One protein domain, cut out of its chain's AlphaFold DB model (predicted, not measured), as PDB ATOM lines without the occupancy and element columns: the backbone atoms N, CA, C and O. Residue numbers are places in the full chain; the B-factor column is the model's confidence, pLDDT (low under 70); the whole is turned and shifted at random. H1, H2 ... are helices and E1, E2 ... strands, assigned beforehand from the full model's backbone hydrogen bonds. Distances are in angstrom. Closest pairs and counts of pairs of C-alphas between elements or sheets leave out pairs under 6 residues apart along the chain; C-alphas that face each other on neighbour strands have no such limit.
ATOM      1  N   LYS A 495      20.056  55.158 -31.371       93.88
ATOM      2  CA  LYS A 495      19.753  54.317 -30.208       93.88
ATOM      3  C   LYS A 495      19.586  52.864 -30.658       93.88
ATOM      4  O   LYS A 495      19.191  52.632 -31.798       93.88
ATOM      5  N   VAL A 496      19.878  51.913 -29.772       93.50
ATOM      6  CA  VAL A 496      19.830  50.460 -30.028       93.50
ATOM      7  C   VAL A 496      19.427  49.679 -28.774       93.50
ATOM      8  O   VAL A 496      19.349  50.228 -27.672       93.50
ATOM      9  N   GLY A 497      19.188  48.380 -28.937       91.06
ATOM     10  CA  GLY A 497      18.727  47.475 -27.892       91.06
ATOM     11  C   GLY A 497      17.204  47.462 -27.757       91.06
ATOM     12  O   GLY A 497      16.487  48.268 -28.353       91.06
ATOM     13  N   GLN A 498      16.689  46.541 -26.935       88.88
ATOM     14  CA  GLN A 498      15.260  46.513 -26.606       88.88
ATOM     15  C   GLN A 498      14.832  47.880 -26.052       88.88
ATOM     16  O   GLN A 498      15.543  48.441 -25.218       88.88
ATOM     17  N   GLU A 499      13.693  48.392 -26.532       90.56
ATOM     18  CA  GLU A 499      13.074  49.657 -26.093       90.56
ATOM     19  C   GLU A 499      14.026  50.868 -26.136       90.56
ATOM     20  O   GLU A 499      13.952  51.760 -25.298       90.56
ATOM     21  N   GLU A 500      14.935  50.896 -27.121       92.12
ATOM     22  CA  GLU A 500      15.975  51.926 -27.249       92.12
ATOM     23  C   GLU A 500      16.853  52.062 -25.984       92.12
ATOM     24  O   GLU A 500      17.299  53.155 -25.638       92.12
ATOM     25  N   SER A 501      17.096  50.965 -25.261       88.81
ATOM     26  CA  SER A 501      17.802  50.961 -23.966       88.81
ATOM     27  C   SER A 501      19.233  51.512 -23.987       88.81
ATOM     28  O   SER A 501      19.765  51.812 -22.918       88.81
ATOM     29  N   HIS A 502      19.861  51.658 -25.155       93.19
ATOM     30  CA  HIS A 502      21.234  52.139 -25.317       93.19
ATOM     31  C   HIS A 502      21.359  53.240 -26.367       93.19
ATOM     32  O   HIS A 502      20.608  53.299 -27.339       93.19
ATOM     33  N   LEU A 503      22.388  54.061 -26.202       92.31
ATOM     34  CA  LEU A 503      22.915  54.988 -27.185       92.31
ATOM     35  C   LEU A 503      24.170  54.390 -27.829       92.31
ATOM     36  O   LEU A 503      25.116  54.034 -27.126       92.31
ATOM     37  N   ALA A 504      24.198  54.306 -29.156       91.88
ATOM     38  CA  ALA A 504      25.414  54.003 -29.900       91.88
ATOM     39  C   ALA A 504      26.125  55.316 -30.248       91.88
ATOM     40  O   ALA A 504      25.583  56.147 -30.982       91.88
ATOM     41  N   VAL A 505      27.339  55.500 -29.729       91.00
ATOM     42  CA  VAL A 505      28.192  56.664 -30.012       91.00
ATOM     43  C   VAL A 505      29.514  56.226 -30.636       91.00
ATOM     44  O   VAL A 505      30.015  55.143 -30.340       91.00
ATOM     45  N   LEU A 506      30.110  57.057 -31.488       87.38
ATOM     46  CA  LEU A 506      31.498  56.872 -31.916       87.38
ATOM     47  C   LEU A 506      32.444  57.207 -30.754       87.38
ATOM     48  O   LEU A 506      32.301  58.249 -30.117       87.38
ATOM     49  N   HIS A 507      33.432  56.348 -30.489       84.31
ATOM     50  CA  HIS A 507      34.452  56.641 -29.480       84.31
ATOM     51  C   HIS A 507      35.310  57.838 -29.944       84.31
ATOM     52  O   HIS A 507      35.866  57.771 -31.044       84.31
ATOM     53  N   PRO A 508      35.488  58.905 -29.137       79.25
ATOM     54  CA  PRO A 508      36.159  60.140 -29.566       79.25
ATOM     55  C   PRO A 508      37.655  59.958 -29.882       79.25
ATOM     56  O   PRO A 508      38.245  60.768 -30.590       79.25
ATOM     57  N   ARG A 509      38.272  58.883 -29.378       76.56
ATOM     58  CA  ARG A 509      39.647  58.456 -29.694       76.56
ATOM     59  C   ARG A 509      39.610  57.010 -30.223       76.56
ATOM     60  O   ARG A 509      39.801  56.083 -29.437       76.56
ATOM     61  N   PRO A 510      39.180  56.758 -31.470       75.44
ATOM     62  CA  PRO A 510      38.785  55.417 -31.908       75.44
ATOM     63  C   PRO A 510      39.989  54.477 -32.095       75.44
ATOM     64  O   PRO A 510      40.932  54.810 -32.804       75.44
ATOM     65  N   VAL A 511      39.940  53.276 -31.498       64.75
ATOM     66  CA  VAL A 511      41.008  52.252 -31.603       64.75
ATOM     67  C   VAL A 511      41.039  51.610 -32.998       64.75
ATOM     68  O   VAL A 511      42.095  51.244 -33.500       64.75
ATOM     69  N   VAL A 512      39.871  51.501 -33.635       70.25
ATOM     70  CA  VAL A 512      39.691  51.087 -35.032       70.25
ATOM     71  C   VAL A 512      38.697  52.038 -35.712       70.25
ATOM     72  O   VAL A 512      37.860  52.626 -35.016       70.25
ATOM     73  N   PRO A 513      38.717  52.195 -37.049       72.50
ATOM     74  CA  PRO A 513      37.699  52.966 -37.757       72.50
ATOM     75  C   PRO A 513      36.287  52.487 -37.396       72.50
ATOM     76  O   PRO A 513      36.008  51.291 -37.445       72.50
ATOM     77  N   LYS A 514      35.395  53.424 -37.049       79.75
ATOM     78  CA  LYS A 514      34.039  53.147 -36.535       79.75
ATOM     79  C   LYS A 514      34.009  52.345 -35.218       79.75
ATOM     80  O   LYS A 514      33.092  51.559 -35.012       79.75
ATOM     81  N   HIS A 515      34.970  52.545 -34.312       83.12
ATOM     82  CA  HIS A 515      34.844  52.096 -32.919       83.12
ATOM     83  C   HIS A 515      33.575  52.700 -32.279       83.12
ATOM     84  O   HIS A 515      33.468  53.923 -32.155       83.12
ATOM     85  N   ILE A 516      32.624  51.845 -31.889       87.69
ATOM     86  CA  ILE A 516      31.352  52.223 -31.259       87.69
ATOM     87  C   ILE A 516      31.426  51.950 -29.755       87.69
ATOM     88  O   ILE A 516      31.888  50.889 -29.345       87.69
ATOM     89  N   VAL A 517      30.898  52.859 -28.938       88.94
ATOM     90  CA  VAL A 517      30.561  52.602 -27.532       88.94
ATOM     91  C   VAL A 517      29.048  52.501 -27.400       88.94
ATOM     92  O   VAL A 517      28.317  53.324 -27.953       88.94
ATOM     93  N   LEU A 518      28.582  51.502 -26.656       89.94
ATOM     94  CA  LEU A 518      27.191  51.367 -26.249       89.94
ATOM     95  C   LEU A 518      27.037  51.898 -24.828       89.94
ATOM     96  O   LEU A 518      27.489  51.282 -23.863       89.94
ATOM     97  N   PRO A 580      30.183  59.985 -13.661       57.66
ATOM     98  CA  PRO A 580      31.324  59.142 -13.327       57.66
ATOM     99  C   PRO A 580      30.837  57.943 -12.514       57.66
ATOM    100  O   PRO A 580      30.619  58.024 -11.300       57.66
ATOM    101  N   HIS A 581      30.602  56.830 -13.206       55.28
ATOM    102  CA  HIS A 581      29.930  55.681 -12.626       55.28
ATOM    103  C   HIS A 581      30.859  54.948 -11.656       55.28
ATOM    104  O   HIS A 581      31.631  54.082 -12.053       55.28
ATOM    105  N   ARG A 582      30.747  55.255 -10.358       52.53
ATOM    106  CA  ARG A 582      31.223  54.345  -9.309       52.53
ATOM    107  C   ARG A 582      30.471  53.031  -9.480       52.53
ATOM    108  O   ARG A 582      29.268  53.015  -9.219       52.53
ATOM    109  N   ILE A 583      31.146  51.967  -9.914       51.78
ATOM    110  CA  ILE A 583      30.555  50.624  -9.944       51.78
ATOM    111  C   ILE A 583      30.098  50.303  -8.519       51.78
ATOM    112  O   ILE A 583      30.909  50.257  -7.586       51.78
ATOM    113  N   ARG A 584      28.789  50.148  -8.313       48.88
ATOM    114  CA  ARG A 584      28.259  49.813  -6.993       48.88
ATOM    115  C   ARG A 584      28.483  48.333  -6.742       48.88
ATOM    116  O   ARG A 584      28.498  47.498  -7.640       48.88
ATOM    117  N   THR A 585      28.576  47.968  -5.472       52.91
ATOM    118  CA  THR A 585      28.657  46.564  -5.049       52.91
ATOM    119  C   THR A 585      27.318  45.815  -5.170       52.91
ATOM    120  O   THR A 585      27.210  44.670  -4.731       52.91
ATOM    121  N   GLU A 586      26.297  46.437  -5.768       57.88
ATOM    122  CA  GLU A 586      24.964  45.878  -5.971       57.88
ATOM    123  C   GLU A 586      24.960  44.903  -7.172       57.88
ATOM    124  O   GLU A 586      25.346  45.283  -8.277       57.88
ATOM    125  N   PRO A 587      24.486  43.648  -7.025       52.16
ATOM    126  CA  PRO A 587      24.513  42.630  -8.086       52.16
ATOM    127  C   PRO A 587      23.463  42.851  -9.198       52.16
ATOM    128  O   PRO A 587      23.010  41.897  -9.824       52.16
ATOM    129  N   GLN A 588      23.041  44.099  -9.414       47.84
ATOM    130  CA  GLN A 588      22.171  44.529 -10.515       47.84
ATOM    131  C   GLN A 588      22.948  45.276 -11.618       47.84
ATOM    132  O   GLN A 588      22.364  45.599 -12.647       47.84
ATOM    133  N   GLU A 589      24.254  45.516 -11.432       62.28
ATOM    134  CA  GLU A 589      25.135  46.166 -12.421       62.28
ATOM    135  C   GLU A 589      25.880  45.176 -13.345       62.28
ATOM    136  O   GLU A 589      26.667  45.589 -14.195       62.28
ATOM    137  N   ASP A 590      25.630  43.868 -13.217       72.75
ATOM    138  CA  ASP A 590      26.098  42.868 -14.184       72.75
ATOM    139  C   ASP A 590      25.341  42.974 -15.524       72.75
ATOM    140  O   ASP A 590      24.171  43.358 -15.563       72.75
ATOM    141  N   LEU A 591      26.009  42.608 -16.629       86.81
ATOM    142  CA  LEU A 591      25.477  42.743 -17.992       86.81
ATOM    143  C   LEU A 591      24.108  42.067 -18.166       86.81
ATOM    144  O   LEU A 591      23.966  40.845 -18.108       86.81
ATOM    145  N   SER A 592      23.102  42.890 -18.440       90.69
ATOM    146  CA  SER A 592      21.710  42.491 -18.602       90.69
ATOM    147  C   SER A 592      21.394  42.020 -20.026       90.69
ATOM    148  O   SER A 592      22.118  42.292 -20.988       90.69
ATOM    149  N   LEU A 593      20.236  41.374 -20.201       93.00
ATOM    150  CA  LEU A 593      19.735  40.998 -21.530       93.00
ATOM    151  C   LEU A 593      19.554  42.215 -22.461       93.00
ATOM    152  O   LEU A 593      19.690  42.066 -23.675       93.00
ATOM    153  N   ALA A 594      19.282  43.410 -21.924       92.00
ATOM    154  CA  ALA A 594      19.194  44.639 -22.713       92.00
ATOM    155  C   ALA A 594      20.563  45.036 -23.290       92.00
ATOM    156  O   ALA A 594      20.658  45.355 -24.476       92.00
ATOM    157  N   ASP A 595      21.621  44.920 -22.484       93.12
ATOM    158  CA  ASP A 595      23.002  45.238 -22.871       93.12
ATOM    159  C   ASP A 595      23.504  44.248 -23.944       93.12
ATOM    160  O   ASP A 595      24.009  44.650 -24.996       93.12
ATOM    161  N   PHE A 596      23.230  42.946 -23.770       95.00
ATOM    162  CA  PHE A 596      23.471  41.941 -24.814       95.00
ATOM    163  C   PHE A 596      22.614  42.151 -26.074       95.00
ATOM    164  O   PHE A 596      23.076  41.845 -27.174       95.00
ATOM    165  N   THR A 597      21.393  42.688 -25.959       95.31
ATOM    166  CA  THR A 597      20.541  43.000 -27.123       95.31
ATOM    167  C   THR A 597      21.102  44.171 -27.925       95.31
ATOM    168  O   THR A 597      21.170  44.074 -29.148       95.31
ATOM    169  N   ALA A 598      21.569  45.231 -27.263       93.81
ATOM    170  CA  ALA A 598      22.220  46.363 -27.920       93.81
ATOM    171  C   ALA A 598      23.508  45.943 -28.652       93.81
ATOM    172  O   ALA A 598      23.701  46.296 -29.817       93.81
ATOM    173  N   ALA A 599      24.353  45.119 -28.020       94.19
ATOM    174  CA  ALA A 599      25.538  44.574 -28.684       94.19
ATOM    175  C   ALA A 599      25.177  43.669 -29.866       94.19
ATOM    176  O   ALA A 599      25.744  43.831 -30.945       94.19
ATOM    177  N   MET A 600      24.216  42.753 -29.715       95.38
ATOM    178  CA  MET A 600      23.809  41.871 -30.815       95.38
ATOM    179  C   MET A 600      23.123  42.611 -31.965       95.38
ATOM    180  O   MET A 600      23.206  42.164 -33.109       95.38
ATOM    181  N   GLU A 601      22.501  43.761 -31.711       94.69
ATOM    182  CA  GLU A 601      21.970  44.621 -32.765       94.69
ATOM    183  C   GLU A 601      23.093  45.216 -33.626       94.69
ATOM    184  O   GLU A 601      23.070  45.040 -34.844       94.69
ATOM    185  N   ILE A 602      24.125  45.816 -33.021       92.88
ATOM    186  CA  ILE A 602      25.288  46.310 -33.779       92.88
ATOM    187  C   ILE A 602      26.055  45.153 -34.436       92.88
ATOM    188  O   ILE A 602      26.369  45.219 -35.625       92.88
ATOM    189  N   LEU A 603      26.329  44.066 -33.707       92.00
ATOM    190  CA  LEU A 603      27.095  42.923 -34.216       92.00
ATOM    191  C   LEU A 603      26.408  42.218 -35.397       92.00
ATOM    192  O   LEU A 603      27.098  41.759 -36.302       92.00
ATOM    193  N   SER A 604      25.073  42.144 -35.424       90.88
ATOM    194  CA  SER A 604      24.332  41.536 -36.545       90.88
ATOM    195  C   SER A 604      24.175  42.458 -37.763       90.88
ATOM    196  O   SER A 604      23.935  41.963 -38.867       90.88
ATOM    197  N   GLN A 605      24.341  43.775 -37.593       89.00
ATOM    198  CA  GLN A 605      24.318  44.758 -38.683       89.00
ATOM    199  C   GLN A 605      25.705  45.020 -39.288       89.00
ATOM    200  O   GLN A 605      25.844  45.070 -40.509       89.00
ATOM    201  N   VAL A 606      26.721  45.201 -38.441       85.69
ATOM    202  CA  VAL A 606      28.069  45.651 -38.832       85.69
ATOM    203  C   VAL A 606      29.070  44.492 -38.882       85.69
ATOM    204  O   VAL A 606      30.005  44.520 -39.684       85.69
ATOM    205  N   GLY A 607      28.872  43.465 -38.050       87.38
ATOM    206  CA  GLY A 607      29.910  42.490 -37.713       87.38
ATOM    207  C   GLY A 607      30.993  43.102 -36.817       87.38
ATOM    208  O   GLY A 607      31.236  44.307 -36.848       87.38
ATOM    209  N   GLY A 608      31.660  42.280 -36.008       89.25
ATOM    210  CA  GLY A 608      32.752  42.740 -35.150       89.25
ATOM    211  C   GLY A 608      32.919  41.929 -33.872       89.25
ATOM    212  O   GLY A 608      32.374  40.833 -33.732       89.25
ATOM    213  N   LEU A 609      33.685  42.502 -32.949       91.00
ATOM    214  CA  LEU A 609      33.935  42.010 -31.602       91.00
ATOM    215  C   LEU A 609      33.337  43.008 -30.607       91.00
ATOM    216  O   LEU A 609      33.748  44.168 -30.581       91.00
ATOM    217  N   ALA A 610      32.398  42.564 -29.779       92.81
ATOM    218  CA  ALA A 610      31.988  43.310 -28.598       92.81
ATOM    219  C   ALA A 610      32.960  43.015 -27.448       92.81
ATOM    220  O   ALA A 610      33.363  41.867 -27.247       92.81
ATOM    221  N   THR A 611      33.342  44.044 -26.701       91.81
ATOM    222  CA  THR A 611      34.318  43.986 -25.612       91.81
ATOM    223  C   THR A 611      33.819  44.771 -24.407       91.81
ATOM    224  O   THR A 611      33.239  45.845 -24.540       91.81
ATOM    225  N   TRP A 612      34.045  44.234 -23.213       90.25
ATOM    226  CA  TRP A 612      33.668  44.864 -21.951       90.25
ATOM    227  C   TRP A 612      34.678  44.497 -20.867       90.25
ATOM    228  O   TRP A 612      35.222  43.389 -20.861       90.25
ATOM    229  N   SER A 613      34.930  45.417 -19.940       85.44
ATOM    230  CA  SER A 613      35.766  45.149 -18.772       85.44
ATOM    231  C   SER A 613      35.240  45.874 -17.543       85.44
ATOM    232  O   SER A 613      35.221  47.104 -17.521       85.44
ATOM    233  N   ALA A 614      34.886  45.115 -16.508       80.44
ATOM    234  CA  ALA A 614      34.549  45.647 -15.194       80.44
ATOM    235  C   ALA A 614      35.704  45.404 -14.223       80.44
ATOM    236  O   ALA A 614      36.187  44.276 -14.098       80.44
ATOM    237  N   ILE A 615      36.119  46.447 -13.501       72.25
ATOM    238  CA  ILE A 615      37.098  46.338 -12.418       72.25
ATOM    239  C   ILE A 615      36.427  46.759 -11.115       72.25
ATOM    240  O   ILE A 615      36.213  47.933 -10.859       72.25
ATOM    241  N   ARG A 616      36.063  45.768 -10.293       66.25
ATOM    242  CA  ARG A 616      35.211  45.951  -9.103       66.25
ATOM    243  C   ARG A 616      35.959  46.475  -7.866       66.25
ATOM    244  O   ARG A 616      35.361  46.594  -6.799       66.25
ATOM    245  N   THR A 617      37.262  46.744  -7.972       58.19
ATOM    246  CA  THR A 617      38.116  47.138  -6.838       58.19
ATOM    247  C   THR A 617      39.154  48.188  -7.240       58.19
ATOM    248  O   THR A 617      40.219  47.852  -7.760       58.19
ATOM    249  N   GLY A 618      38.861  49.455  -6.951       55.22
ATOM    250  CA  GLY A 618      39.791  50.576  -7.081       55.22
ATOM    251  C   GLY A 618      39.066  51.922  -7.037       55.22
ATOM    252  O   GLY A 618      37.857  51.987  -7.236       55.22
ATOM    253  N   SER A 619      39.799  53.008  -6.794       44.72
ATOM    254  CA  SER A 619      39.348  54.345  -7.188       44.72
ATOM    255  C   SER A 619      39.536  54.455  -8.701       44.72
ATOM    256  O   SER A 619      40.658  54.639  -9.169       44.72
ATOM    257  N   GLU A 620      38.473  54.221  -9.469       51.00
ATOM    258  CA  GLU A 620      38.571  54.051 -10.921       51.00
ATOM    259  C   GLU A 620      39.025  55.338 -11.630       51.00
ATOM    260  O   GLU A 620      38.220  56.214 -11.930       51.00
ATOM    261  N   TYR A 621      40.308  55.400 -12.004       49.12
ATOM    262  CA  TYR A 621      40.872  56.368 -12.961       49.12
ATOM    263  C   TYR A 621      40.375  56.140 -14.407       49.12
ATOM    264  O   TYR A 621      41.058  56.477 -15.372       49.12
ATOM    265  N   ARG A 622      39.212  55.503 -14.582       58.88
ATOM    266  CA  ARG A 622      38.632  55.233 -15.894       58.88
ATOM    267  C   ARG A 622      37.802  56.405 -16.351       58.88
ATOM    268  O   ARG A 622      36.908  56.867 -15.649       58.88
ATOM    269  N   LEU A 623      38.013  56.766 -17.606       54.31
ATOM    270  CA  LEU A 623      36.982  57.415 -18.391       54.31
ATOM    271  C   LEU A 623      35.791  56.438 -18.471       54.31
ATOM    272  O   LEU A 623      36.009  55.308 -18.911       54.31
ATOM    273  N   PRO A 624      34.554  56.800 -18.073       55.59
ATOM    274  CA  PRO A 624      33.387  55.931 -18.219       55.59
ATOM    275  C   PRO A 624      33.280  55.250 -19.590       55.59
ATOM    276  O   PRO A 624      32.947  54.071 -19.656       55.59
ATOM    277  N   LEU A 625      33.652  55.928 -20.681       57.38
ATOM    278  CA  LEU A 625      33.704  55.338 -22.029       57.38
ATOM    279  C   LEU A 625      34.525  54.029 -22.133       57.38
ATOM    280  O   LEU A 625      34.254  53.223 -23.021       57.38
ATOM    281  N   GLU A 626      35.483  53.789 -21.231       58.75
ATOM    282  CA  GLU A 626      36.361  52.606 -21.166       58.75
ATOM    283  C   GLU A 626      35.835  51.464 -20.271       58.75
ATOM    284  O   GLU A 626      36.370  50.356 -20.323       58.75
ATOM    285  N   THR A 627      34.805  51.696 -19.449       60.53
ATOM    286  CA  THR A 627      34.099  50.639 -18.683       60.53
ATOM    287  C   THR A 627      32.806  50.183 -19.362       60.53
ATOM    288  O   THR A 627      32.221  49.162 -18.995       60.53
ATOM    289  N   HIS A 628      32.368  50.921 -20.382       73.00
ATOM    290  CA  HIS A 628      31.180  50.630 -21.171       73.00
ATOM    291  C   HIS A 628      31.381  49.491 -22.183       73.00
ATOM    292  O   HIS A 628      32.491  49.035 -22.455       73.00
ATOM    293  N   LEU A 629      30.268  49.003 -22.736       85.50
ATOM    294  CA  LEU A 629      30.246  47.926 -23.720       85.50
ATOM    295  C   LEU A 629      30.678  48.475 -25.088       85.50
ATOM    296  O   LEU A 629      29.916  49.149 -25.777       85.50
ATOM    297  N   GLN A 630      31.924  48.216 -25.467       88.88
ATOM    298  CA  GLN A 630      32.506  48.668 -26.728       88.88
ATOM    299  C   GLN A 630      32.235  47.647 -27.840       88.88
ATOM    300  O   GLN A 630      32.176  46.443 -27.596       88.88
ATOM    301  N   VAL A 631      32.069  48.115 -29.077       87.81
ATOM    302  CA  VAL A 631      31.982  47.268 -30.272       87.81
ATOM    303  C   VAL A 631      33.020  47.733 -31.283       87.81
ATOM    304  O   VAL A 631      32.957  48.838 -31.829       87.81
ATOM    305  N   LEU A 632      33.981  46.852 -31.539       86.25
ATOM    306  CA  LEU A 632      35.008  47.013 -32.555       86.25
ATOM    307  C   LEU A 632      34.531  46.301 -33.823       86.25
ATOM    308  O   LEU A 632      34.513  45.065 -33.849       86.25
ATOM    309  N   PRO A 633      34.123  47.029 -34.874       81.19
ATOM    310  CA  PRO A 633      33.786  46.395 -36.137       81.19
ATOM    311  C   PRO A 633      35.015  45.717 -36.746       81.19
ATOM    312  O   PRO A 633      36.156  46.040 -36.407       81.19
ATOM    313  N   PHE A 634      34.787  44.786 -37.673       74.38
ATOM    314  CA  PHE A 634      35.885  44.210 -38.448       74.38
ATOM    315  C   PHE A 634      36.689  45.330 -39.138       74.38
ATOM    316  O   PHE A 634      36.095  46.131 -39.872       74.38
ATOM    317  N   PRO A 635      38.022  45.402 -38.962       55.84
ATOM    318  CA  PRO A 635      38.842  46.179 -39.877       55.84
ATOM    319  C   PRO A 635      38.730  45.571 -41.285       55.84
ATOM    320  O   PRO A 635      38.574  44.359 -41.417       55.84
ATOM    321  N   LEU A 636      38.897  46.415 -42.314       46.16
ATOM    322  CA  LEU A 636      38.801  46.121 -43.760       46.16
ATOM    323  C   LEU A 636      37.365  46.133 -44.327       46.16
ATOM    324  O   LEU A 636      36.571  45.214 -44.153       46.16
ATOM    325  N   GLY A 637      37.052  47.183 -45.096       41.50
ATOM    326  CA  GLY A 637      35.714  47.499 -45.620       41.50
ATOM    327  C   GLY A 637      35.184  46.628 -46.771       41.50
ATOM    328  O   GLY A 637      34.509  47.150 -47.654       41.50
ATOM    329  N   CYS A 638      35.448  45.320 -46.785       42.16
ATOM    330  CA  CYS A 638      35.006  44.407 -47.849       42.16
ATOM    331  C   CYS A 638      33.633  43.775 -47.550       42.16
ATOM    332  O   CYS A 638      33.520  42.558 -47.341       42.16
ATOM    333  N   GLN A 639      32.581  44.605 -47.550       43.03
ATOM    334  CA  GLN A 639      31.189  44.146 -47.450       43.03
ATOM    335  C   GLN A 639      30.886  43.080 -48.521       43.03
ATOM    336  O   GLN A 639      31.070  43.317 -49.712       43.03
ATOM    337  N   GLY A 640      30.396  41.908 -48.097       52.12
ATOM    338  CA  GLY A 640      29.993  40.813 -48.995       52.12
ATOM    339  C   GLY A 640      30.887  39.567 -48.983       52.12
ATOM    340  O   GLY A 640      30.577  38.604 -49.681       52.12
ATOM    341  N   SER A 641      31.953  39.538 -48.177       49.84
ATOM    342  CA  SER A 641      32.728  38.317 -47.903       49.84
ATOM    343  C   SER A 641      32.428  37.765 -46.501       49.84
ATOM    344  O   SER A 641      32.146  38.535 -45.584       49.84
ATOM    345  N   ASN A 642      32.490  36.437 -46.323       61.06
ATOM    346  CA  ASN A 642      32.309  35.768 -45.022       61.06
ATOM    347  C   ASN A 642      33.547  35.967 -44.128       61.06
ATOM    348  O   ASN A 642      34.244  35.005 -43.796       61.06
ATOM    349  N   GLN A 643      33.851  37.217 -43.781       64.06
ATOM    350  CA  GLN A 643      34.914  37.525 -42.836       64.06
ATOM    351  C   GLN A 643      34.530  37.010 -41.452       64.06
ATOM    352  O   GLN A 643      33.399  37.151 -40.993       64.06
ATOM    353  N   ARG A 644      35.496  36.350 -40.828       67.19
ATOM    354  CA  ARG A 644      35.399  35.663 -39.544       67.19
ATOM    355  C   ARG A 644      36.626  36.029 -38.746       67.19
ATOM    356  O   ARG A 644      37.683  36.277 -39.330       67.19
ATOM    357  N   PHE A 645      36.529  36.019 -37.424       69.75
ATOM    358  CA  PHE A 645      37.726  36.265 -36.625       69.75
ATOM    359  C   PHE A 645      38.770  35.156 -36.870       69.75
ATOM    360  O   PHE A 645      38.405  33.982 -36.995       69.75
ATOM    361  N   PRO A 646      40.079  35.469 -36.881       69.75
ATOM    362  CA  PRO A 646      41.133  34.458 -36.858       69.75
ATOM    363  C   PRO A 646      40.939  33.462 -35.706       69.75
ATOM    364  O   PRO A 646      41.119  32.259 -35.896       69.75
ATOM    365  N   LEU A 647      40.457  33.936 -34.544       70.69
ATOM    366  CA  LEU A 647      40.092  33.062 -33.430       70.69
ATOM    367  C   LEU A 647      38.843  32.212 -33.710       70.69
ATOM    368  O   LEU A 647      38.821  31.056 -33.318       70.69
ATOM    369  N   GLU A 648      37.838  32.716 -34.425       74.81
ATOM    370  CA  GLU A 648      36.676  31.915 -34.850       74.81
ATOM    371  C   GLU A 648      37.102  30.787 -35.806       74.81
ATOM    372  O   GLU A 648      36.671  29.643 -35.677       74.81
ATOM    373  N   SER A 649      38.049  31.077 -36.701       77.62
ATOM    374  CA  SER A 649      38.671  30.088 -37.593       77.62
ATOM    375  C   SER A 649      39.595  29.102 -36.858       77.62
ATOM    376  O   SER A 649      39.841  27.997 -37.342       77.62
ATOM    377  N   TYR A 650      40.114  29.468 -35.682       75.94
ATOM    378  CA  TYR A 650      40.843  28.566 -34.782       75.94
ATOM    379  C   TYR A 650      39.886  27.720 -33.922       75.94
ATOM    380  O   TYR A 650      40.093  26.519 -33.768       75.94
ATOM    381  N   LEU A 651      38.785  28.304 -33.446       73.69
ATOM    382  CA  LEU A 651      37.699  27.629 -32.735       73.69
ATOM    383  C   LEU A 651      37.034  26.559 -33.596       73.69
ATOM    384  O   LEU A 651      36.875  25.431 -33.139       73.69
ATOM    385  N   GLU A 652      36.710  26.870 -34.853       78.75
ATOM    386  CA  GLU A 652      36.192  25.875 -35.793       78.75
ATOM    387  C   GLU A 652      37.202  24.753 -36.072       78.75
ATOM    388  O   GLU A 652      36.786  23.617 -36.294       78.75
ATOM    389  N   ARG A 653      38.516  25.038 -36.076       81.00
ATOM    390  CA  ARG A 653      39.556  23.999 -36.173       81.00
ATOM    391  C   ARG A 653      39.525  23.101 -34.934       81.00
ATOM    392  O   ARG A 653      39.323  21.901 -35.081       81.00
ATOM    393  N   LEU A 654      39.576  23.671 -33.727       74.44
ATOM    394  CA  LEU A 654      39.491  22.914 -32.472       74.44
ATOM    395  C   LEU A 654      38.201  22.081 -32.356       74.44
ATOM    396  O   LEU A 654      38.264  20.938 -31.912       74.44
ATOM    397  N   GLN A 655      37.055  22.615 -32.791       75.06
ATOM    398  CA  GLN A 655      35.763  21.910 -32.847       75.06
ATOM    399  C   GLN A 655      35.766  20.721 -33.821       75.06
ATOM    400  O   GLN A 655      35.127  19.708 -33.551       75.06
ATOM    401  N   LYS A 656      36.468  20.831 -34.958       80.62
ATOM    402  CA  LYS A 656      36.568  19.764 -35.971       80.62
ATOM    403  C   LYS A 656      37.634  18.723 -35.617       80.62
ATOM    404  O   LYS A 656      37.468  17.553 -35.938       80.62
ATOM    405  N   GLU A 657      38.716  19.136 -34.962       81.25
ATOM    406  CA  GLU A 657      39.825  18.268 -34.540       81.25
ATOM    407  C   GLU A 657      39.489  17.467 -33.273       81.25
ATOM    408  O   GLU A 657      39.878  16.304 -33.152       81.25
ATOM    409  N   LYS A 658      38.734  18.056 -32.337       65.06
ATOM    410  CA  LYS A 658      38.203  17.373 -31.153       65.06
ATOM    411  C   LYS A 658      36.723  17.069 -31.361       65.06
ATOM    412  O   LYS A 658      35.874  17.811 -30.882       65.06
ATOM    413  N   GLU A 659      36.423  15.934 -32.000       56.50
ATOM    414  CA  GLU A 659      35.074  15.464 -32.404       56.50
ATOM    415  C   GLU A 659      33.968  15.424 -31.312       56.50
ATOM    416  O   GLU A 659      32.866  14.948 -31.591       56.50
ATOM    417  N   LYS A 660      34.220  15.851 -30.062       60.44
ATOM    418  CA  LYS A 660      33.239  15.811 -28.960       60.44
ATOM    419  C   LYS A 660      33.202  17.042 -28.054       60.44
ATOM    420  O   LYS A 660      32.110  17.409 -27.636       60.44
ATOM    421  N   GLU A 661      34.337  17.668 -27.738       70.69
ATOM    422  CA  GLU A 661      34.391  18.752 -26.745       70.69
ATOM    423  C   GLU A 661      35.363  19.865 -27.164       70.69
ATOM    424  O   GLU A 661      36.557  19.636 -27.383       70.69
ATOM    425  N   VAL A 662      34.838  21.094 -27.231       70.75
ATOM    426  CA  VAL A 662      35.648  22.320 -27.296       70.75
ATOM    427  C   VAL A 662      36.399  22.435 -25.968       70.75
ATOM    428  O   VAL A 662      35.768  22.272 -24.923       70.75
ATOM    429  N   PRO A 663      37.717  22.689 -25.955       78.56
ATOM    430  CA  PRO A 663      38.401  22.908 -24.693       78.56
ATOM    431  C   PRO A 663      37.941  24.247 -24.112       78.56
ATOM    432  O   PRO A 663      38.024  25.268 -24.791       78.56
ATOM    433  N   ASP A 664      37.505  24.242 -22.851       81.94
ATOM    434  CA  ASP A 664      37.076  25.461 -22.148       81.94
ATOM    435  C   ASP A 664      38.188  26.523 -22.065       81.94
ATOM    436  O   ASP A 664      37.892  27.697 -21.866       81.94
ATOM    437  N   SER A 665      39.452  26.133 -22.259       85.56
ATOM    438  CA  SER A 665      40.595  27.035 -22.397       85.56
ATOM    439  C   SER A 665      41.398  26.799 -23.686       85.56
ATOM    440  O   SER A 665      41.642  25.673 -24.131       85.56
ATOM    441  N   LEU A 666      41.848  27.899 -24.285       84.50
ATOM    442  CA  LEU A 666      42.777  27.953 -25.408       84.50
ATOM    443  C   LEU A 666      44.225  27.774 -24.913       84.50
ATOM    444  O   LEU A 666      44.668  28.550 -24.066       84.50
ATOM    445  N   PRO A 667      45.028  26.866 -25.502       81.19
ATOM    446  CA  PRO A 667      46.437  26.695 -25.124       81.19
ATOM    447  C   PRO A 667      47.343  27.921 -25.349       81.19
ATOM    448  O   PRO A 667      48.454  27.952 -24.831       81.19
ATOM    449  N   ILE A 668      46.900  28.912 -26.135       78.50
ATOM    450  CA  ILE A 668      47.662  30.137 -26.443       78.50
ATOM    451  C   ILE A 668      47.627  31.178 -25.310       78.50
ATOM    452  O   ILE A 668      48.475  32.067 -25.265       78.50
ATOM    453  N   PHE A 669      46.664  31.080 -24.390       81.06
ATOM    454  CA  PHE A 669      46.472  32.040 -23.306       81.06
ATOM    455  C   PHE A 669      46.971  31.453 -21.972       81.06
ATOM    456  O   PHE A 669      46.374  30.501 -21.468       81.06
ATOM    457  N   PRO A 670      48.046  32.001 -21.365       79.19
ATOM    458  CA  PRO A 670      48.729  31.404 -20.209       79.19
ATOM    459  C   PRO A 670      48.028  31.649 -18.856       79.19
ATOM    460  O   PRO A 670      48.651  31.510 -17.803       79.19
ATOM    461  N   PHE A 671      46.756  32.047 -18.874       82.25
ATOM    462  CA  PHE A 671      45.993  32.545 -17.727       82.25
ATOM    463  C   PHE A 671      44.610  31.885 -17.633       82.25
ATOM    464  O   PHE A 671      44.145  31.238 -18.574       82.25
ATOM    465  N   LYS A 672      43.920  32.069 -16.501       87.06
ATOM    466  CA  LYS A 672      42.579  31.512 -16.267       87.06
ATOM    467  C   LYS A 672      41.528  32.242 -17.116       87.06
ATOM    468  O   LYS A 672      41.272  33.428 -16.933       87.06
ATOM    469  N   HIS A 673      40.907  31.511 -18.033       91.38
ATOM    470  CA  HIS A 673      39.838  32.004 -18.897       91.38
ATOM    471  C   HIS A 673      38.875  30.870 -19.254       91.38
ATOM    472  O   HIS A 673      39.223  29.694 -19.129       91.38
ATOM    473  N   VAL A 674      37.681  31.239 -19.711       92.31
ATOM    474  CA  VAL A 674      36.668  30.335 -20.258       92.31
ATOM    475  C   VAL A 674      36.277  30.819 -21.647       92.31
ATOM    476  O   VAL A 674      35.982  31.997 -21.843       92.31
ATOM    477  N   LEU A 675      36.260  29.900 -22.606       92.00
ATOM    478  CA  LEU A 675      35.791  30.132 -23.963       92.00
ATOM    479  C   LEU A 675      34.615  29.211 -24.269       92.00
ATOM    480  O   LEU A 675      34.755  27.991 -24.267       92.00
ATOM    481  N   MET A 676      33.462  29.802 -24.565       92.44
ATOM    482  CA  MET A 676      32.250  29.065 -24.910       92.44
ATOM    483  C   MET A 676      31.715  29.482 -26.287       92.44
ATOM    484  O   MET A 676      31.743  30.667 -26.626       92.44
ATOM    485  N   PRO A 677      31.210  28.536 -27.101       92.44
ATOM    486  CA  PRO A 677      30.419  28.882 -28.274       92.44
ATOM    487  C   PRO A 677      29.092  29.499 -27.816       92.44
ATOM    488  O   PRO A 677      28.459  28.981 -26.897       92.44
ATOM    489  N   ILE A 678      28.653  30.566 -28.480       94.06
ATOM    490  CA  ILE A 678      27.293  31.088 -28.320       94.06
ATOM    491  C   ILE A 678      26.400  30.253 -29.246       94.06
ATOM    492  O   ILE A 678      26.655  30.224 -30.454       94.06
ATOM    493  N   PRO A 679      25.373  29.546 -28.737       93.56
ATOM    494  CA  PRO A 679      24.478  28.774 -29.589       93.56
ATOM    495  C   PRO A 679      23.782  29.670 -30.618       93.56
ATOM    496  O   PRO A 679      23.137  30.653 -30.255       93.56
ATOM    497  N   ALA A 680      23.876  29.310 -31.900       91.56
ATOM    498  CA  ALA A 680      23.119  29.993 -32.942       91.56
ATOM    499  C   ALA A 680      21.606  29.884 -32.646       91.56
ATOM    500  O   ALA A 680      21.135  28.790 -32.310       91.56
ATOM    501  N   PRO A 681      20.831  30.979 -32.755       92.31
ATOM    502  CA  PRO A 681      19.401  30.949 -32.479       92.31
ATOM    503  C   PRO A 681      18.672  30.009 -33.445       92.31
ATOM    504  O   PRO A 681      18.926  30.014 -34.648       92.31
ATOM    505  N   ALA A 682      17.740  29.214 -32.914       89.25
ATOM    506  CA  ALA A 682      17.018  28.172 -33.647       89.25
ATOM    507  C   ALA A 682      15.887  28.733 -34.540       89.25
ATOM    508  O   ALA A 682      14.728  28.335 -34.426       89.25
ATOM    509  N   VAL A 683      16.223  29.675 -35.423       86.56
ATOM    510  CA  VAL A 683      15.299  30.298 -36.382       86.56
ATOM    511  C   VAL A 683      15.348  29.526 -37.700       86.56
ATOM    512  O   VAL A 683      16.396  29.429 -38.330       86.56
ATOM    513  N   ALA A 684      14.211  28.954 -38.106       75.88
ATOM    514  CA  ALA A 684      14.168  27.901 -39.126       75.88
ATOM    515  C   ALA A 684      14.611  28.331 -40.541       75.88
ATOM    516  O   ALA A 684      15.299  27.566 -41.206       75.88
ATOM    517  N   ASP A 685      14.228  29.533 -40.992       77.00
ATOM    518  CA  ASP A 685      14.430  30.011 -42.377       77.00
ATOM    519  C   ASP A 685      14.600  31.554 -42.463       77.00
ATOM    520  O   ASP A 685      14.290  32.182 -43.478       77.00
ATOM    521  N   GLY A 686      15.051  32.214 -41.388       81.06
ATOM    522  CA  GLY A 686      15.048  33.682 -41.284       81.06
ATOM    523  C   GLY A 686      16.286  34.285 -40.621       81.06
ATOM    524  O   GLY A 686      17.002  33.614 -39.882       81.06
ATOM    525  N   LYS A 687      16.516  35.588 -40.849       86.19
ATOM    526  CA  LYS A 687      17.429  36.374 -40.005       86.19
ATOM    527  C   LYS A 687      16.829  36.444 -38.600       86.19
ATOM    528  O   LYS A 687      15.762  37.032 -38.439       86.19
ATOM    529  N   ALA A 688      17.504  35.862 -37.615       90.44
ATOM    530  CA  ALA A 688      17.103  35.989 -36.221       90.44
ATOM    531  C   ALA A 688      17.212  37.452 -35.757       90.44
ATOM    532  O   ALA A 688      18.101  38.192 -36.185       90.44
ATOM    533  N   SER A 689      16.295  37.866 -34.889       93.88
ATOM    534  CA  SER A 689      16.293  39.198 -34.285       93.88
ATOM    535  C   SER A 689      17.463  39.382 -33.302       93.88
ATOM    536  O   SER A 689      17.955  38.397 -32.741       93.88
ATOM    537  N   PRO A 690      17.892  40.626 -33.005       92.88
ATOM    538  CA  PRO A 690      18.920  40.886 -31.992       92.88
ATOM    539  C   PRO A 690      18.609  40.249 -30.629       92.88
ATOM    540  O   PRO A 690      19.496  39.686 -29.993       92.88
ATOM    541  N   VAL A 691      17.332  40.242 -30.225       95.06
ATOM    542  CA  VAL A 691      16.840  39.610 -28.986       95.06
ATOM    543  C   VAL A 691      17.012  38.082 -29.005       95.06
ATOM    544  O   VAL A 691      17.260  37.467 -27.966       95.06
ATOM    545  N   GLU A 692      16.894  37.443 -30.171       94.69
ATOM    546  CA  GLU A 692      17.115  36.000 -30.327       94.69
ATOM    547  C   GLU A 692      18.600  35.625 -30.300       94.69
ATOM    548  O   GLU A 692      18.909  34.546 -29.808       94.69
ATOM    549  N   TYR A 693      19.513  36.501 -30.733       93.75
ATOM    550  CA  TYR A 693      20.960  36.330 -30.512       93.75
ATOM    551  C   TYR A 693      21.383  36.654 -29.067       93.75
ATOM    552  O   TYR A 693      22.266  35.998 -28.511       93.75
ATOM    553  N   ALA A 694      20.740  37.637 -28.431       95.44
ATOM    554  CA  ALA A 694      21.075  38.082 -27.079       95.44
ATOM    555  C   ALA A 694      20.746  37.044 -25.996       95.44
ATOM    556  O   ALA A 694      21.497  36.911 -25.033       95.44
ATOM    557  N   LYS A 695      19.664  36.271 -26.155       96.00
ATOM    558  CA  LYS A 695      19.279  35.217 -25.196       96.00
ATOM    559  C   LYS A 695      20.350  34.111 -25.067       96.00
ATOM    560  O   LYS A 695      20.782  33.866 -23.942       96.00
ATOM    561  N   PRO A 696      20.841  33.479 -26.155       95.69
ATOM    562  CA  PRO A 696      22.007  32.599 -26.109       95.69
ATOM    563  C   PRO A 696      23.259  33.269 -25.539       95.69
ATOM    564  O   PRO A 696      23.972  32.624 -24.777       95.69
ATOM    565  N   ALA A 697      23.527  34.540 -25.860       95.38
ATOM    566  CA  ALA A 697      24.704  35.249 -25.353       95.38
ATOM    567  C   ALA A 697      24.663  35.453 -23.831       95.38
ATOM    568  O   ALA A 697      25.623  35.095 -23.157       95.38
ATOM    569  N   ALA A 698      23.542  35.928 -23.281       95.50
ATOM    570  CA  ALA A 698      23.355  36.088 -21.839       95.50
ATOM    571  C   ALA A 698      23.450  34.739 -21.097       95.50
ATOM    572  O   ALA A 698      24.168  34.625 -20.109       95.50
ATOM    573  N   LEU A 699      22.831  33.676 -21.628       95.19
ATOM    574  CA  LEU A 699      22.964  32.323 -21.066       95.19
ATOM    575  C   LEU A 699      24.399  31.771 -21.169       95.19
ATOM    576  O   LEU A 699      24.828  30.997 -20.314       95.19
ATOM    577  N   THR A 700      25.152  32.167 -22.200       94.81
ATOM    578  CA  THR A 700      26.576  31.826 -22.350       94.81
ATOM    579  C   THR A 700      27.431  32.598 -21.343       94.81
ATOM    580  O   THR A 700      28.345  32.012 -20.773       94.81
ATOM    581  N   TYR A 701      27.098  33.862 -21.062       94.19
ATOM    582  CA  TYR A 701      27.727  34.680 -20.021       94.19
ATOM    583  C   TYR A 701      27.496  34.082 -18.629       94.19
ATOM    584  O   TYR A 701      28.469  33.798 -17.935       94.19
ATOM    585  N   ASP A 702      26.250  33.762 -18.265       92.94
ATOM    586  CA  ASP A 702      25.914  33.086 -17.001       92.94
ATOM    587  C   ASP A 702      26.665  31.753 -16.837       92.94
ATOM    588  O   ASP A 702      27.215  31.452 -15.774       92.94
ATOM    589  N   ALA A 703      26.722  30.941 -17.898       93.38
ATOM    590  CA  ALA A 703      27.433  29.668 -17.877       93.38
ATOM    591  C   ALA A 703      28.959  29.847 -17.781       93.38
ATOM    592  O   ALA A 703      29.616  29.108 -17.046       93.38
ATOM    593  N   ALA A 704      29.530  30.833 -18.475       92.06
ATOM    594  CA  ALA A 704      30.958  31.125 -18.438       92.06
ATOM    595  C   ALA A 704      31.391  31.775 -17.108       92.06
ATOM    596  O   ALA A 704      32.466  31.441 -16.610       92.06
ATOM    597  N   LEU A 705      30.535  32.587 -16.469       89.69
ATOM    598  CA  LEU A 705      30.694  33.043 -15.080       89.69
ATOM    599  C   LEU A 705      30.779  31.849 -14.120       89.69
ATOM    600  O   LEU A 705      31.718  31.753 -13.332       89.69
ATOM    601  N   LEU A 706      29.827  30.913 -14.211       90.56
ATOM    602  CA  LEU A 706      29.795  29.707 -13.373       90.56
ATOM    603  C   LEU A 706      31.006  28.788 -13.608       90.56
ATOM    604  O   LEU A 706      31.487  28.169 -12.659       90.56
ATOM    605  N   LYS A 707      31.518  28.706 -14.846       91.12
ATOM    606  CA  LYS A 707      32.743  27.955 -15.177       91.12
ATOM    607  C   LYS A 707      34.017  28.642 -14.689       91.12
ATOM    608  O   LYS A 707      34.906  27.954 -14.192       91.12
ATOM    609  N   LEU A 708      34.123  29.968 -14.817       86.75
ATOM    610  CA  LEU A 708      35.248  30.722 -14.264       86.75
ATOM    611  C   LEU A 708      35.269  30.578 -12.746       86.75
ATOM    612  O   LEU A 708      36.322  30.303 -12.173       86.75
ATOM    613  N   ASN A 709      34.120  30.755 -12.095       70.75
ATOM    614  CA  ASN A 709      34.057  30.920 -10.656       70.75
ATOM    615  C   ASN A 709      32.852  30.233 -10.001       70.75
ATOM    616  O   ASN A 709      31.738  30.751  -9.955       70.75
ATOM    617  N   GLY A 710      33.157  29.150  -9.277       58.16
ATOM    618  CA  GLY A 710      32.323  28.659  -8.175       58.16
ATOM    619  C   GLY A 710      32.239  29.621  -6.974       58.16
ATOM    620  O   GLY A 710      31.517  29.334  -6.024       58.16
ATOM    621  N   SER A 711      32.949  30.758  -7.005       47.69
ATOM    622  CA  SER A 711      32.835  31.855  -6.039       47.69
ATOM    623  C   SER A 711      32.298  33.117  -6.720       47.69
ATOM    624  O   SER A 711      33.024  33.808  -7.427       47.69
ATOM    625  N   ARG A 712      31.030  33.466  -6.476       55.53
ATOM    626  CA  ARG A 712      30.376  34.670  -7.037       55.53
ATOM    627  C   ARG A 712      30.908  36.010  -6.483       55.53
ATOM    628  O   ARG A 712      30.285  37.047  -6.690       55.53
ATOM    629  N   GLN A 713      32.011  36.016  -5.736       58.50
ATOM    630  CA  GLN A 713      32.472  37.186  -4.984       58.50
ATOM    631  C   GLN A 713      33.408  38.093  -5.795       58.50
ATOM    632  O   GLN A 713      34.604  38.163  -5.543       58.50
ATOM    633  N   GLY A 714      32.817  38.840  -6.730       62.91
ATOM    634  CA  GLY A 714      33.265  40.202  -7.050       62.91
ATOM    635  C   GLY A 714      34.642  40.385  -7.695       62.91
ATOM    636  O   GLY A 714      35.177  41.487  -7.610       62.91
ATOM    637  N   GLY A 715      35.208  39.365  -8.345       76.12
ATOM    638  CA  GLY A 715      36.421  39.523  -9.154       76.12
ATOM    639  C   GLY A 715      36.249  40.557 -10.274       76.12
ATOM    640  O   GLY A 715      35.135  40.807 -10.743       76.12
ATOM    641  N   SER A 716      37.356  41.155 -10.718       83.50
ATOM    642  CA  SER A 716      37.347  41.972 -11.935       83.50
ATOM    643  C   SER A 716      37.343  41.052 -13.161       83.50
ATOM    644  O   SER A 716      37.840  39.926 -13.106       83.50
ATOM    645  N   MET A 717      36.744  41.482 -14.269       87.44
ATOM    646  CA  MET A 717      36.468  40.603 -15.409       87.44
ATOM    647  C   MET A 717      36.702  41.293 -16.745       87.44
ATOM    648  O   MET A 717      36.370  42.463 -16.933       87.44
ATOM    649  N   LEU A 718      37.233  40.515 -17.682       89.69
ATOM    650  CA  LEU A 718      37.342  40.835 -19.095       89.69
ATOM    651  C   LEU A 718      36.365  39.947 -19.862       89.69
ATOM    652  O   LEU A 718      36.376  38.726 -19.697       89.69
ATOM    653  N   LEU A 719      35.565  40.551 -20.736       92.12
ATOM    654  CA  LEU A 719      34.638  39.869 -21.630       92.12
ATOM    655  C   LEU A 719      34.885  40.316 -23.074       92.12
ATOM    656  O   LEU A 719      35.044  41.504 -23.354       92.12
ATOM    657  N   ALA A 720      34.883  39.364 -24.002       92.69
ATOM    658  CA  ALA A 720      34.973  39.634 -25.429       92.69
ATOM    659  C   ALA A 720      34.182  38.585 -26.220       92.69
ATOM    660  O   ALA A 720      34.388  37.383 -26.042       92.69
ATOM    661  N   PHE A 721      33.256  39.018 -27.074       94.12
ATOM    662  CA  PHE A 721      32.310  38.128 -27.745       94.12
ATOM    663  C   PHE A 721      31.901  38.601 -29.142       94.12
ATOM    664  O   PHE A 721      32.019  39.770 -29.505       94.12
ATOM    665  N   THR A 722      31.409  37.656 -29.933       93.75
ATOM    666  CA  THR A 722      30.855  37.855 -31.279       93.75
ATOM    667  C   THR A 722      29.420  37.317 -31.315       93.75
ATOM    668  O   THR A 722      28.837  37.036 -30.272       93.75
ATOM    669  N   THR A 723      28.834  37.120 -32.496       93.25
ATOM    670  CA  THR A 723      27.560  36.392 -32.647       93.25
ATOM    671  C   THR A 723      27.686  34.869 -32.472       93.25
ATOM    672  O   THR A 723      26.657  34.197 -32.410       93.25
ATOM    673  N   SER A 724      28.906  34.311 -32.406       92.25
ATOM    674  CA  SER A 724      29.162  32.857 -32.442       92.25
ATOM    675  C   SER A 724      30.009  32.313 -31.280       92.25
ATOM    676  O   SER A 724      29.984  31.108 -31.018       92.25
ATOM    677  N   TRP A 725      30.736  33.156 -30.540       93.12
ATOM    678  CA  TRP A 725      31.556  32.738 -29.393       93.12
ATOM    679  C   TRP A 725      31.753  33.851 -28.359       93.12
ATOM    680  O   TRP A 725      31.634  35.036 -28.668       93.12
ATOM    681  N   MET A 726      32.092  33.449 -27.133       94.31
ATOM    682  CA  MET A 726      32.341  34.314 -25.982       94.31
ATOM    683  C   MET A 726      33.585  33.849 -25.218       94.31
ATOM    684  O   MET A 726      33.617  32.734 -24.697       94.31
ATOM    685  N   LEU A 727      34.589  34.721 -25.129       92.88
ATOM    686  CA  LEU A 727      35.746  34.587 -24.250       92.88
ATOM    687  C   LEU A 727      35.519  35.439 -22.996       92.88
ATOM    688  O   LEU A 727      35.241  36.633 -23.106       92.88
ATOM    689  N   MET A 728      35.706  34.853 -21.817       92.44
ATOM    690  CA  MET A 728      35.750  35.587 -20.552       92.44
ATOM    691  C   MET A 728      37.010  35.219 -19.768       92.44
ATOM    692  O   MET A 728      37.404  34.052 -19.729       92.44
ATOM    693  N   ALA A 729      37.648  36.201 -19.142       91.19
ATOM    694  CA  ALA A 729      38.868  36.026 -18.362       91.19
ATOM    695  C   ALA A 729      38.776  36.785 -17.030       91.19
ATOM    696  O   ALA A 729      38.209  37.877 -16.964       91.19
ATOM    697  N   GLU A 730      39.323  36.201 -15.966       88.31
ATOM    698  CA  GLU A 730      39.286  36.785 -14.622       88.31
ATOM    699  C   GLU A 730      40.478  37.724 -14.416       88.31
ATOM    700  O   GLU A 730      41.614  37.284 -14.269       88.31
ATOM    701  N   LEU A 731      40.218  39.030 -14.402       83.56
ATOM    702  CA  LEU A 731      41.220  40.028 -14.052       83.56
ATOM    703  C   LEU A 731      41.437  39.969 -12.534       83.56
ATOM    704  O   LEU A 731      40.681  40.566 -11.769       83.56
ATOM    705  N   THR A 732      42.457  39.249 -12.071       80.50
ATOM    706  CA  THR A 732      42.848  39.296 -10.655       80.50
ATOM    707  C   THR A 732      43.784  40.490 -10.442       80.50
ATOM    708  O   THR A 732      44.920  40.427 -10.927       80.50
ATOM    709  N   PRO A 733      43.359  41.563  -9.743       75.12
ATOM    710  CA  PRO A 733      44.252  42.666  -9.408       75.12
ATOM    711  C   PRO A 733      45.367  42.178  -8.466       75.12
ATOM    712  O   PRO A 733      45.101  41.339  -7.597       75.12
ATOM    713  N   PRO A 734      46.602  42.698  -8.588       77.81
ATOM    714  CA  PRO A 734      47.676  42.412  -7.650       77.81
ATOM    715  C   PRO A 734      47.331  42.855  -6.228       77.81
ATOM    716  O   PRO A 734      46.506  43.748  -6.018       77.81
ATOM    717  N   GLU A 735      48.000  42.252  -5.246       79.44
ATOM    718  CA  GLU A 735      47.811  42.546  -3.823       79.44
ATOM    719  C   GLU A 735      48.023  44.039  -3.529       79.44
ATOM    720  O   GLU A 735      49.013  44.630  -3.967       79.44
ATOM    721  N   VAL A 736      47.078  44.665  -2.821       77.56
ATOM    722  CA  VAL A 736      47.045  46.123  -2.617       77.56
ATOM    723  C   VAL A 736      48.326  46.600  -1.927       77.56
ATOM    724  O   VAL A 736      48.661  46.135  -0.841       77.56
ATOM    725  N   GLY A 737      49.037  47.536  -2.559       76.62
ATOM    726  CA  GLY A 737      50.329  48.048  -2.083       76.62
ATOM    727  C   GLY A 737      51.566  47.286  -2.585       76.62
ATOM    728  O   GLY A 737      52.686  47.682  -2.263       76.62
ATOM    729  N   SER A 738      51.405  46.235  -3.396       80.00
ATOM    730  CA  SER A 738      52.521  45.664  -4.167       80.00
ATOM    731  C   SER A 738      52.993  46.625  -5.279       80.00
ATOM    732  O   SER A 738      52.185  47.402  -5.798       80.00
ATOM    733  N   PRO A 739      54.271  46.573  -5.710       73.75
ATOM    734  CA  PRO A 739      54.739  47.292  -6.901       73.75
ATOM    735  C   PRO A 739      53.925  46.952  -8.157       73.75
ATOM    736  O   PRO A 739      53.688  47.807  -9.007       73.75
ATOM    737  N   GLU A 740      53.449  45.711  -8.246       73.38
ATOM    738  CA  GLU A 740      52.528  45.237  -9.271       73.38
ATOM    739  C   GLU A 740      51.178  45.977  -9.226       73.38
ATOM    740  O   GLU A 740      50.633  46.317 -10.275       73.38
ATOM    741  N   HIS A 741      50.652  46.275  -8.033       77.38
ATOM    742  CA  HIS A 741      49.413  47.037  -7.854       77.38
ATOM    743  C   HIS A 741      49.591  48.516  -8.223       77.38
ATOM    744  O   HIS A 741      48.729  49.088  -8.882       77.38
ATOM    745  N   GLU A 742      50.730  49.126  -7.886       71.31
ATOM    746  CA  GLU A 742      51.085  50.472  -8.365       71.31
ATOM    747  C   GLU A 742      51.135  50.537  -9.901       71.31
ATOM    748  O   GLU A 742      50.630  51.483 -10.500       71.31
ATOM    749  N   VAL A 743      51.680  49.511 -10.563       69.62
ATOM    750  CA  VAL A 743      51.670  49.416 -12.034       69.62
ATOM    751  C   VAL A 743      50.259  49.196 -12.583       69.62
ATOM    752  O   VAL A 743      49.902  49.821 -13.577       69.62
ATOM    753  N   TRP A 744      49.437  48.374 -11.929       71.00
ATOM    754  CA  TRP A 744      48.028  48.150 -12.285       71.00
ATOM    755  C   TRP A 744      47.161  49.412 -12.152       71.00
ATOM    756  O   TRP A 744      46.204  49.581 -12.903       71.00
ATOM    757  N   LEU A 745      47.478  50.306 -11.210       64.94
ATOM    758  CA  LEU A 745      46.796  51.596 -11.062       64.94
ATOM    759  C   LEU A 745      47.244  52.634 -12.106       64.94
ATOM    760  O   LEU A 745      46.464  53.521 -12.444       64.94
ATOM    761  N   ARG A 746      48.484  52.540 -12.607       64.44
ATOM    762  CA  ARG A 746      49.088  53.517 -13.540       64.44
ATOM    763  C   ARG A 746      48.939  53.142 -15.015       64.44
ATOM    764  O   ARG A 746      48.872  54.026 -15.863       64.44
ATOM    765  N   LEU A 747      48.923  51.851 -15.337       61.19
ATOM    766  CA  LEU A 747      48.640  51.359 -16.682       61.19
ATOM    767  C   LEU A 747      47.123  51.185 -16.865       61.19
ATOM    768  O   LEU A 747      46.475  50.613 -15.989       61.19
ATOM    769  N   PRO A 748      46.540  51.548 -18.020       58.62
ATOM    770  CA  PRO A 748      45.245  50.997 -18.390       58.62
ATOM    771  C   PRO A 748      45.387  49.480 -18.630       58.62
ATOM    772  O   PRO A 748      46.412  49.040 -19.172       58.62
ATOM    773  N   PRO A 749      44.376  48.657 -18.292       61.44
ATOM    774  CA  PRO A 749      44.318  47.289 -18.776       61.44
ATOM    775  C   PRO A 749      44.346  47.315 -20.294       61.44
ATOM    776  O   PRO A 749      43.652  48.110 -20.931       61.44
ATOM    777  N   LEU A 750      45.138  46.418 -20.875       65.69
ATOM    778  CA  LEU A 750      45.105  46.191 -22.310       65.69
ATOM    779  C   LEU A 750      43.660  45.899 -22.730       65.69
ATOM    780  O   LEU A 750      43.063  44.912 -22.293       65.69
ATOM    781  N   HIS A 751      43.112  46.774 -23.575       69.38
ATOM    782  CA  HIS A 751      41.747  46.645 -24.072       69.38
ATOM    783  C   HIS A 751      41.547  45.242 -24.678       69.38
ATOM    784  O   HIS A 751      42.467  44.763 -25.355       69.38
ATOM    785  N   PRO A 752      40.399  44.553 -24.487       68.12
ATOM    786  CA  PRO A 752      40.310  43.118 -24.763       68.12
ATOM    787  C   PRO A 752      40.648  42.711 -26.205       68.12
ATOM    788  O   PRO A 752      41.051  41.573 -26.428       68.12
ATOM    789  N   CYS A 753      40.602  43.632 -27.176       68.12
ATOM    790  CA  CYS A 753      41.120  43.423 -28.535       68.12
ATOM    791  C   CYS A 753      42.586  42.952 -28.608       68.12
ATOM    792  O   CYS A 753      42.947  42.228 -29.540       68.12
ATOM    793  N   ALA A 754      43.420  43.315 -27.627       65.19
ATOM    794  CA  ALA A 754      44.824  42.916 -27.534       65.19
ATOM    795  C   ALA A 754      45.010  41.393 -27.442       65.19
ATOM    796  O   ALA A 754      45.988  40.863 -27.967       65.19
ATOM    797  N   LEU A 755      44.046  40.674 -26.855       63.03
ATOM    798  CA  LEU A 755      44.054  39.210 -26.788       63.03
ATOM    799  C   LEU A 755      43.951  38.538 -28.158       63.03
ATOM    800  O   LEU A 755      44.426  37.420 -28.335       63.03
ATOM    801  N   PHE A 756      43.334  39.206 -29.128       64.69
ATOM    802  CA  PHE A 756      43.003  38.620 -30.425       64.69
ATOM    803  C   PHE A 756      44.041  38.946 -31.509       64.69
ATOM    804  O   PHE A 756      43.834  38.606 -32.670       64.69
TER     805      PHE A 756
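Overview. This is residues 495 to 518 and 580 to 756 of the 1081 residues of the protein "Putative malate dehydrogenase 1B" of Symbiodinium microadriaticum (UniProt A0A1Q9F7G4). One twisted antiparallel sheet of seven strands has two helices, H1 and H3, packed over one face, where they touch at a steep tilt to each other. Short H5 lies over the opposite face at E6, while H2 only grazes the sheet near its edge strand E5, and H4 sits out beyond the sheet, after the link that follows E7. The printed part has 201 residues with five named helices and seven named strands, in the order E1 E2 H1 E3 E4 H2 E5 H3 E6 E7 H4 H5; the sheet's order is E1 E2 E4 E3 E6 E7 E5. The class is mixed, helices and strands, with 96 residues, under half, in named elements. The whole is compact, with a radius of gyration of the C-alphas of 17.1 A and spans of 56 by 41 by 32 A.

Along the chain. Residues 495 to 496 pair antiparallel with residues 502 to 503 of E1, which is residues 502 to 506 and begins at C-alpha 502 (21.234, 52.139, -25.317). E2 is residues 516 to 518. After the cut come H1, residues 593 to 606, 19.8 A long, E3, residues 608 to 614, 20.2 A, and E4, residues 629 to 633. H2 is residues 646 to 657, 16.4 A, and E5 residues 673 to 677. H3, residues 690 to 708, is 26.2 A long and begins at C-alpha 690 (18.920, 40.886, -31.992). E6 is residues 716 to 721, 17.0 A, and E7 residues 725 to 731, 19.5 A. H4 is residues 739 to 746; H5, residues 752 to 756, ends at C-alpha 756 (43.003, 38.620, -30.425).

Arrangement. E1 and E5 are the edge strands. N 505 and O 517 of hairpin E1 and E2 are 3.0 A apart, within hydrogen-bond range, as are N 518 and O 629 of E2 and E4, 2.8 A, N 611 and O 630 of hairpin E3 and E4, 2.8 A, N 612 and O 719 of E3 and E6, 2.9 A, N 718 and O 729 of hairpin E6 and E7, 2.9 A, and N 674 and O 728 of E7 and E5, 2.8 A. H1 and H3 are on the same face; H3, with residues 690 to 698 alone, touches H1 at a steep tilt of 62 degrees, opposite ways, the closest C-alphas being Glu 601 and Pro 690, 4.9 A. E5, H3 and E6 form a split strand-helix-strand unit, two strands running the same way with E7 between them, its crossover right-handed. H3 has a height over the sheet of 8.6 A and lies over E7 and E5. H5 is on the opposite face, only just over E6, on which 3 of its C-alphas fall. H2 only grazes the sheet with residues 647 to 655; H4 is not on it. Every O i to N i+4 pair is within hydrogen-bond range in H1, H2 and H4, against 14 of 15 in H3 and 0 of 1 in H5, where 2 of 2 O i to N i+3 pairs are.

Size, cuts and confidence. The C-alphas of Asp 685 and Gly 737, the two farthest apart, are 56.9 A from each other. Residues 519 to 579 are not printed; C-alphas 518 and 580 are 15.6 A apart across the cut. The links E3 to E4, E4 to H2, H2 to E5 and E5 to H3 are long. Residues 656 to 661, of which 656 to 657 belong to H2, stand free. The mean pLDDT of the printed part is 78.3, and 56 residues are under 70, among them 580 to 589, 616 to 627, 635 to 646 and 745 to 756.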